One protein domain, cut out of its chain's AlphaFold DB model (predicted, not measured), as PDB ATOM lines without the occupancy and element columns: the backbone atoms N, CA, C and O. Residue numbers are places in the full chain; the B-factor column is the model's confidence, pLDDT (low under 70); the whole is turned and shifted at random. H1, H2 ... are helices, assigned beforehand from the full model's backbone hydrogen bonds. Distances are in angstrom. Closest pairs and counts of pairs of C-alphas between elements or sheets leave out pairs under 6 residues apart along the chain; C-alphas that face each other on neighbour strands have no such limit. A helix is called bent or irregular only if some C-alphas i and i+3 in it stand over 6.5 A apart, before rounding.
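AT A GLANCE: This is residues 2 to 59 of the 59 residues of the protein "Putative endonuclease" of Flavobacterium circumlabens (UniProt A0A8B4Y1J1). What shape is it? Two separate lobes, H1 with H2 and an L of H3 and H4, are joined by residues 20 to 32. What builds it? The printed part has 58 residues with four named helices, H1 to H4 in order, and no named strand: all helix. It is loose, with a C-alpha radius of gyration of 13.3 A and spans of 31, 29 and 18 A.

HOW THE PARTS SIT: Which helices touch? H1, residues 2 to 10, and H2, residues 15 to 19, only just touch, only at the corner, with 3 C-alpha pairs within 8 A, His 7 and Thr 16 closest at 6.4 A. H3, residues 33 to 43, and H4, residues 46 to 57, touch only at the corner, about perpendicular at 81 degrees; the C-alphas of Tyr 42 and Gly 48 are closest, 5.5 A. Which backbone differs? In H2, 0 of 1 O i to N i+4 pairs but 2 of 2 O i to N i+3 pairs are within hydrogen-bond range; in H1, H3 and H4 every O i to N i+4 pair is.

IN THESE COORDINATES: Where does H1 begin? At C-alpha 2 (85.601, -4.311, 166.892); it is only just irregular, C-alphas 7 and 10 being 6.6 A apart. How long is H4? It spans 16.6 A, ending at C-alpha 57 (68.184, 7.637, 149.424).

THE WHOLE: How large? The farthest C-alphas, Lys 18 and Ser 31, are 32.9 A apart. Any breaks? The printed part has no cut, the link from H2 to H3 is long, and no printed residue is under 70 in pLDDT.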
ATOM      1  N   GLU A   2      85.668  -2.841 166.755       80.12
ATOM      2  CA  GLU A   2      85.601  -4.311 166.892       80.12
ATOM      3  C   GLU A   2      84.273  -4.955 166.454       80.12
ATOM      4  O   GLU A   2      84.269  -5.999 165.805       80.12
ATOM      5  N   ARG A   3      83.128  -4.297 166.684       84.06
ATOM      6  CA  ARG A   3      81.818  -4.805 166.233       84.06
ATOM      7  C   ARG A   3      81.719  -4.942 164.711       84.06
ATOM      8  O   ARG A   3      81.152  -5.911 164.217       84.06
ATOM      9  N   PHE A   4      82.261  -3.984 163.964       87.19
ATOM     10  CA  PHE A   4      82.207  -4.003 162.502       87.19
ATOM     11  C   PHE A   4      83.139  -5.072 161.920       87.19
ATOM     12  O   PHE A   4      82.726  -5.841 161.055       87.19
ATOM     13  N   LYS A   5      84.347  -5.211 162.487       86.00
ATOM     14  CA  LYS A   5      85.264  -6.315 162.159       86.00
ATOM     15  C   LYS A   5      84.633  -7.681 162.433       86.00
ATOM     16  O   LYS A   5      84.735  -8.579 161.602       86.00
ATOM     17  N   SER A   6      83.932  -7.831 163.558       86.69
ATOM     18  CA  SER A   6      83.213  -9.067 163.880       86.69
ATOM     19  C   SER A   6      82.121  -9.382 162.857       86.69
ATOM     20  O   SER A   6      82.059 -10.496 162.333       86.69
ATOM     21  N   HIS A   7      81.315  -8.387 162.480       86.00
ATOM     22  CA  HIS A   7      80.265  -8.586 161.485       86.00
ATOM     23  C   HIS A   7      80.781  -8.932 160.094       86.00
ATOM     24  O   HIS A   7      80.097  -9.699 159.425       86.00
ATOM     25  N   ASN A   8      81.942  -8.419 159.675       87.50
ATOM     26  CA  ASN A   8      82.462  -8.609 158.317       87.50
ATOM     27  C   ASN A   8      83.486  -9.735 158.164       87.50
ATOM     28  O   ASN A   8      83.521 -10.369 157.114       87.50
ATOM     29  N   HIS A   9      84.297 -10.012 159.182       86.06
ATOM     30  CA  HIS A   9      85.445 -10.909 159.029       86.06
ATOM     31  C   HIS A   9      85.456 -12.049 160.045       86.06
ATOM     32  O   HIS A   9      85.735 -13.183 159.673       86.06
ATOM     33  N   LEU A  10      85.125 -11.779 161.313       86.75
ATOM     34  CA  LEU A  10      85.356 -12.758 162.389       86.75
ATOM     35  C   LEU A  10      84.144 -13.645 162.696       86.75
ATOM     36  O   LEU A  10      84.302 -14.750 163.207       86.75
ATOM     37  N   GLY A  11      82.922 -13.191 162.409       83.19
ATOM     38  CA  GLY A  11      81.728 -13.990 162.675       83.19
ATOM     39  C   GLY A  11      81.691 -15.236 161.785       83.19
ATOM     40  O   GLY A  11      81.792 -15.130 160.565       83.19
ATOM     41  N   THR A  12      81.503 -16.410 162.372       84.56
ATOM     42  CA  THR A  12      81.382 -17.682 161.634       84.56
ATOM     43  C   THR A  12      79.953 -18.229 161.640       84.56
ATOM     44  O   THR A  12      79.632 -19.141 160.884       84.56
ATOM     45  N   LYS A  13      79.074 -17.664 162.481       83.25
ATOM     46  CA  LYS A  13      77.667 -18.055 162.659       83.25
ATOM     47  C   LYS A  13      76.789 -16.813 162.874       83.25
ATOM     48  O   LYS A  13      77.271 -15.795 163.367       83.25
ATOM     49  N   GLY A  14      75.500 -16.903 162.531       85.25
ATOM     50  CA  GLY A  14      74.503 -15.837 162.729       85.25
ATOM     51  C   GLY A  14      73.963 -15.221 161.432       85.25
ATOM     52  O   GLY A  14      74.417 -15.540 160.336       85.25
ATOM     53  N   TYR A  15      72.969 -14.335 161.560       85.12
ATOM     54  CA  TYR A  15      72.242 -13.767 160.415       85.12
ATOM     55  C   TYR A  15      73.126 -12.874 159.533       85.12
ATOM     56  O   TYR A  15      73.117 -12.996 158.315       85.12
ATOM     57  N   THR A  16      73.948 -12.021 160.147       85.75
ATOM     58  CA  THR A  16      74.765 -11.018 159.444       85.75
ATOM     59  C   THR A  16      75.890 -11.617 158.601       85.75
ATOM     60  O   THR A  16      76.348 -10.965 157.669       85.75
ATOM     61  N   VAL A  17      76.308 -12.861 158.868       88.62
ATOM     62  CA  VAL A  17      77.391 -13.541 158.132       88.62
ATOM     63  C   VAL A  17      77.070 -13.686 156.644       88.62
ATOM     64  O   VAL A  17      77.945 -13.502 155.806       88.62
ATOM     65  N   LYS A  18      75.806 -13.978 156.320       88.44
ATOM     66  CA  LYS A  18      75.354 -14.274 154.953       88.44
ATOM     67  C   LYS A  18      75.252 -13.044 154.047       88.44
ATOM     68  O   LYS A  18      75.174 -13.203 152.839       88.44
ATOM     69  N   PHE A  19      75.238 -11.842 154.622       88.50
ATOM     70  CA  PHE A  19      74.965 -10.588 153.905       88.50
ATOM     71  C   PHE A  19      76.166  -9.641 153.905       88.50
ATOM     72  O   PHE A  19      76.023  -8.426 153.817       88.50
ATOM     73  N   ARG A  20      77.365 -10.197 154.073       89.06
ATOM     74  CA  ARG A  20      78.612  -9.444 153.968       89.06
ATOM     75  C   ARG A  20      78.926  -9.128 152.503       89.06
ATOM     76  O   ARG A  20      78.582  -9.936 151.643       89.06
ATOM     77  N   PRO A  21      79.674  -8.046 152.236       91.00
ATOM     78  CA  PRO A  21      80.211  -7.096 153.211       91.00
ATOM     79  C   PRO A  21      79.170  -6.059 153.661       91.00
ATOM     80  O   PRO A  21      78.443  -5.487 152.858       91.00
ATOM     81  N   TRP A  22      79.137  -5.777 154.962       90.94
ATOM     82  CA  TRP A  22      78.396  -4.658 155.536       90.94
ATOM     83  C   TRP A  22      79.211  -3.376 155.415       90.94
ATOM     84  O   TRP A  22      80.416  -3.398 155.660       90.94
ATOM     85  N   MET A  23      78.542  -2.258 155.139       90.75
ATOM     86  CA  MET A  23      79.111  -0.908 155.151       90.75
ATOM     87  C   MET A  23      78.430  -0.062 156.232       90.75
ATOM     88  O   MET A  23      77.235  -0.213 156.489       90.75
ATOM     89  N   VAL A  24      79.189   0.818 156.889       90.56
ATOM     90  CA  VAL A  24      78.629   1.797 157.831       90.56
ATOM     91  C   VAL A  24      78.224   3.042 157.052       90.56
ATOM     92  O   VAL A  24      79.084   3.713 156.497       90.56
ATOM     93  N   ILE A  25      76.929   3.346 157.042       91.81
ATOM     94  CA  ILE A  25      76.363   4.521 156.357       91.81
ATOM     95  C   ILE A  25      76.013   5.671 157.312       91.81
ATOM     96  O   ILE A  25      75.704   6.770 156.873       91.81
ATOM     97  N   HIS A  26      76.009   5.405 158.622       93.12
ATOM     98  CA  HIS A  26      75.584   6.358 159.643       93.12
ATOM     99  C   HIS A  26      76.192   6.030 160.998       93.12
ATOM    100  O   HIS A  26      76.231   4.859 161.387       93.12
ATOM    101  N   VAL A  27      76.608   7.055 161.741       93.81
ATOM    102  CA  VAL A  27      77.088   6.928 163.122       93.81
ATOM    103  C   VAL A  27      76.559   8.099 163.941       93.81
ATOM    104  O   VAL A  27      76.658   9.249 163.526       93.81
ATOM    105  N   GLU A  28      76.032   7.803 165.125       94.69
ATOM    106  CA  GLU A  28      75.599   8.799 166.104       94.69
ATOM    107  C   GLU A  28      76.341   8.557 167.422       94.69
ATOM    108  O   GLU A  28      76.527   7.406 167.833       94.69
ATOM    109  N   PHE A  29      76.762   9.636 168.080       96.00
ATOM    110  CA  PHE A  29      77.449   9.589 169.370       96.00
ATOM    111  C   PHE A  29      76.517  10.082 170.475       96.00
ATOM    112  O   PHE A  29      75.794  11.059 170.298       96.00
ATOM    113  N   PHE A  30      76.553   9.407 171.621       96.12
ATOM    114  CA  PHE A  30      75.715   9.707 172.779       96.12
ATOM    115  C   PHE A  30      76.560   9.727 174.045       96.12
ATOM    116  O   PHE A  30      77.490   8.931 174.183       96.12
ATOM    117  N   SER A  31      76.191  10.594 174.984       97.06
ATOM    118  CA  SER A  31      76.875  10.732 176.272       97.06
ATOM    119  C   SER A  31      76.578   9.565 177.212       97.06
ATOM    120  O   SER A  31      77.402   9.229 178.061       97.06
ATOM    121  N   SER A  32      75.419   8.912 177.060       98.00
ATOM    122  CA  SER A  32      75.038   7.759 177.874       98.00
ATOM    123  C   SER A  32      74.622   6.539 177.050       98.00
ATOM    124  O   SER A  32      74.033   6.622 175.968       98.00
ATOM    125  N   LYS A  33      74.844   5.355 177.632       96.56
ATOM    126  CA  LYS A  33      74.366   4.082 177.071       96.56
ATOM    127  C   LYS A  33      72.837   4.044 176.946       96.56
ATOM    128  O   LYS A  33      72.315   3.460 176.001       96.56
ATOM    129  N   SER A  34      72.126   4.660 177.893       98.00
ATOM    130  CA  SER A  34      70.658   4.690 177.910       98.00
ATOM    131  C   SER A  34      70.095   5.453 176.709       98.00
ATOM    132  O   SER A  34      69.186   4.961 176.040       98.00
ATOM    133  N   GLU A  35      70.673   6.609 176.375       97.88
ATOM    134  CA  GLU A  35      70.285   7.388 175.191       97.88
ATOM    135  C   GLU A  35      70.571   6.626 173.897       97.88
ATOM    136  O   GLU A  35      69.672   6.488 173.065       97.88
ATOM    137  N   ALA A  36      71.769   6.041 173.775       97.56
ATOM    138  CA  ALA A  36      72.134   5.229 172.616       97.56
ATOM    139  C   ALA A  36      71.147   4.066 172.400       97.56
ATOM    140  O   ALA A  36      70.684   3.829 171.286       97.56
ATOM    141  N   MET A  37      70.757   3.377 173.477       97.38
ATOM    142  CA  MET A  37      69.777   2.289 173.414       97.38
ATOM    143  C   MET A  37      68.367   2.771 173.050       97.38
ATOM    144  O   MET A  37      67.677   2.109 172.270       97.38
ATOM    145  N   LYS A  38      67.918   3.914 173.591       97.88
ATOM    146  CA  LYS A  38      66.621   4.515 173.228       97.88
ATOM    147  C   LYS A  38      66.583   4.848 171.739       97.88
ATOM    148  O   LYS A  38      65.610   4.505 171.065       97.88
ATOM    149  N   ARG A  39      67.660   5.440 171.213       97.38
ATOM    150  CA  ARG A  39      67.800   5.735 169.786       97.38
ATOM    151  C   ARG A  39      67.811   4.466 168.937       97.38
ATOM    152  O   ARG A  39      67.074   4.393 167.958       97.38
ATOM    153  N   GLU A  40      68.577   3.447 169.326       96.81
ATOM    154  CA  GLU A  40      68.602   2.161 168.618       96.81
ATOM    155  C   GLU A  40      67.201   1.532 168.551       96.81
ATOM    156  O   GLU A  40      66.787   1.027 167.505       96.81
ATOM    157  N   LYS A  41      66.440   1.587 169.653       97.44
ATOM    158  CA  LYS A  41      65.058   1.092 169.689       97.44
ATOM    159  C   LYS A  41      64.153   1.899 168.763       97.44
ATOM    160  O   LYS A  41      63.389   1.296 168.015       97.44
ATOM    161  N   TYR A  42      64.265   3.229 168.773       97.81
ATOM    162  CA  TYR A  42      63.529   4.094 167.852       97.81
ATOM    163  C   TYR A  42      63.816   3.729 166.390       97.81
ATOM    164  O   TYR A  42      62.875   3.549 165.624       97.81
ATOM    165  N   LEU A  43      65.083   3.535 166.009       97.06
ATOM    166  CA  LEU A  43      65.480   3.198 164.634       97.06
ATOM    167  C   LEU A  43      64.863   1.883 164.124       97.06
ATOM    168  O   LEU A  43      64.710   1.693 162.920       97.06
ATOM    169  N   LYS A  44      64.460   0.984 165.029       96.12
ATOM    170  CA  LYS A  44      63.791  -0.283 164.691       96.12
ATOM    171  C   LYS A  44      62.272  -0.156 164.514       96.12
ATOM    172  O   LYS A  44      61.665  -1.105 164.006       96.12
ATOM    173  N   THR A  45      61.670   0.970 164.909       97.81
ATOM    174  CA  THR A  45      60.237   1.275 164.714       97.81
ATOM    175  C   THR A  45      59.915   1.597 163.250       97.81
ATOM    176  O   THR A  45      60.823   1.770 162.442       97.81
ATOM    177  N   GLY A  46      58.629   1.701 162.894       97.12
ATOM    178  CA  GLY A  46      58.207   2.072 161.535       97.12
ATOM    179  C   GLY A  46      58.786   3.416 161.080       97.12
ATOM    180  O   GLY A  46      59.482   3.467 160.070       97.12
ATOM    181  N   ILE A  47      58.595   4.464 161.888       96.44
ATOM    182  CA  ILE A  47      59.114   5.817 161.617       96.44
ATOM    183  C   ILE A  47      60.651   5.810 161.588       96.44
ATOM    184  O   ILE A  47      61.275   6.404 160.714       96.44
ATOM    185  N   GLY A  48      61.289   5.074 162.503       97.12
ATOM    186  CA  GLY A  48      62.745   4.932 162.505       97.12
ATOM    187  C   GLY A  48      63.300   4.289 161.230       97.12
ATOM    188  O   GLY A  48      64.346   4.707 160.737       97.12
ATOM    189  N   ARG A  49      62.591   3.314 160.652       96.19
ATOM    190  CA  ARG A  49      62.968   2.703 159.367       96.19
ATOM    191  C   ARG A  49      62.765   3.653 158.192       96.19
ATOM    192  O   ARG A  49      63.539   3.585 157.246       96.19
ATOM    193  N   GLU A  50      61.760   4.522 158.240       97.19
ATOM    194  CA  GLU A  50      61.570   5.575 157.237       97.19
ATOM    195  C   GLU A  50      62.727   6.578 157.257       97.19
ATOM    196  O   GLU A  50      63.304   6.860 156.211       97.19
ATOM    197  N   PHE A  51      63.166   6.999 158.447       95.94
ATOM    198  CA  PHE A  51      64.389   7.791 158.600       95.94
ATOM    199  C   PHE A  51      65.602   7.108 157.943       95.94
ATOM    200  O   PHE A  51      66.334   7.750 157.195       95.94
ATOM    201  N   ILE A  52      65.794   5.799 158.164       95.69
ATOM    202  CA  ILE A  52      66.898   5.041 157.544       95.69
ATOM    203  C   ILE A  52      66.760   4.997 156.017       95.69
ATOM    204  O   ILE A  52      67.754   5.156 155.317       95.69
ATOM    205  N   LYS A  53      65.549   4.792 155.483       95.50
ATOM    206  CA  LYS A  53      65.313   4.798 154.030       95.50
ATOM    207  C   LYS A  53      65.662   6.147 153.412       95.50
ATOM    208  O   LYS A  53      66.350   6.175 152.398       95.50
ATOM    209  N   ASN A  54      65.236   7.239 154.043       95.44
ATOM    210  CA  ASN A  54      65.559   8.590 153.590       95.44
ATOM    211  C   ASN A  54      67.063   8.848 153.653       95.44
ATOM    212  O   ASN A  54      67.616   9.438 152.734       95.44
ATOM    213  N   LEU A  55      67.739   8.362 154.698       94.69
ATOM    214  CA  LEU A  55      69.190   8.453 154.783       94.69
ATOM    215  C   LEU A  55      69.864   7.729 153.611       94.69
ATOM    216  O   LEU A  55      70.714   8.315 152.961       94.69
ATOM    217  N   ILE A  56      69.450   6.491 153.314       93.69
ATOM    218  CA  ILE A  56      70.002   5.699 152.203       93.69
ATOM    219  C   ILE A  56      69.724   6.354 150.849       93.69
ATOM    220  O   ILE A  56      70.581   6.320 149.978       93.69
ATOM    221  N   SER A  57      68.545   6.950 150.668       94.00
ATOM    222  CA  SER A  57      68.184   7.637 149.424       94.00
ATOM    223  C   SER A  57      69.019   8.894 149.154       94.00
ATOM    224  O   SER A  57      69.001   9.379 148.027       94.00
ATOM    225  N   ASN A  58      69.686   9.438 150.175       83.81
ATOM    226  CA  ASN A  58      70.507  10.646 150.093       83.81
ATOM    227  C   ASN A  58      72.020  10.348 150.133       83.81
ATOM    228  O   ASN A  58      72.807  11.284 150.280       83.81
ATOM    229  N   LEU A  59      72.418   9.073 150.062       80.62
ATOM    230  CA  LEU A  59      73.812   8.647 149.877       80.62
ATOM    231  C   LEU A  59      74.171   8.643 148.391       80.62
ATOM    232  O   LEU A  59      75.315   9.043 148.086       80.62
TER     233      LEU A  59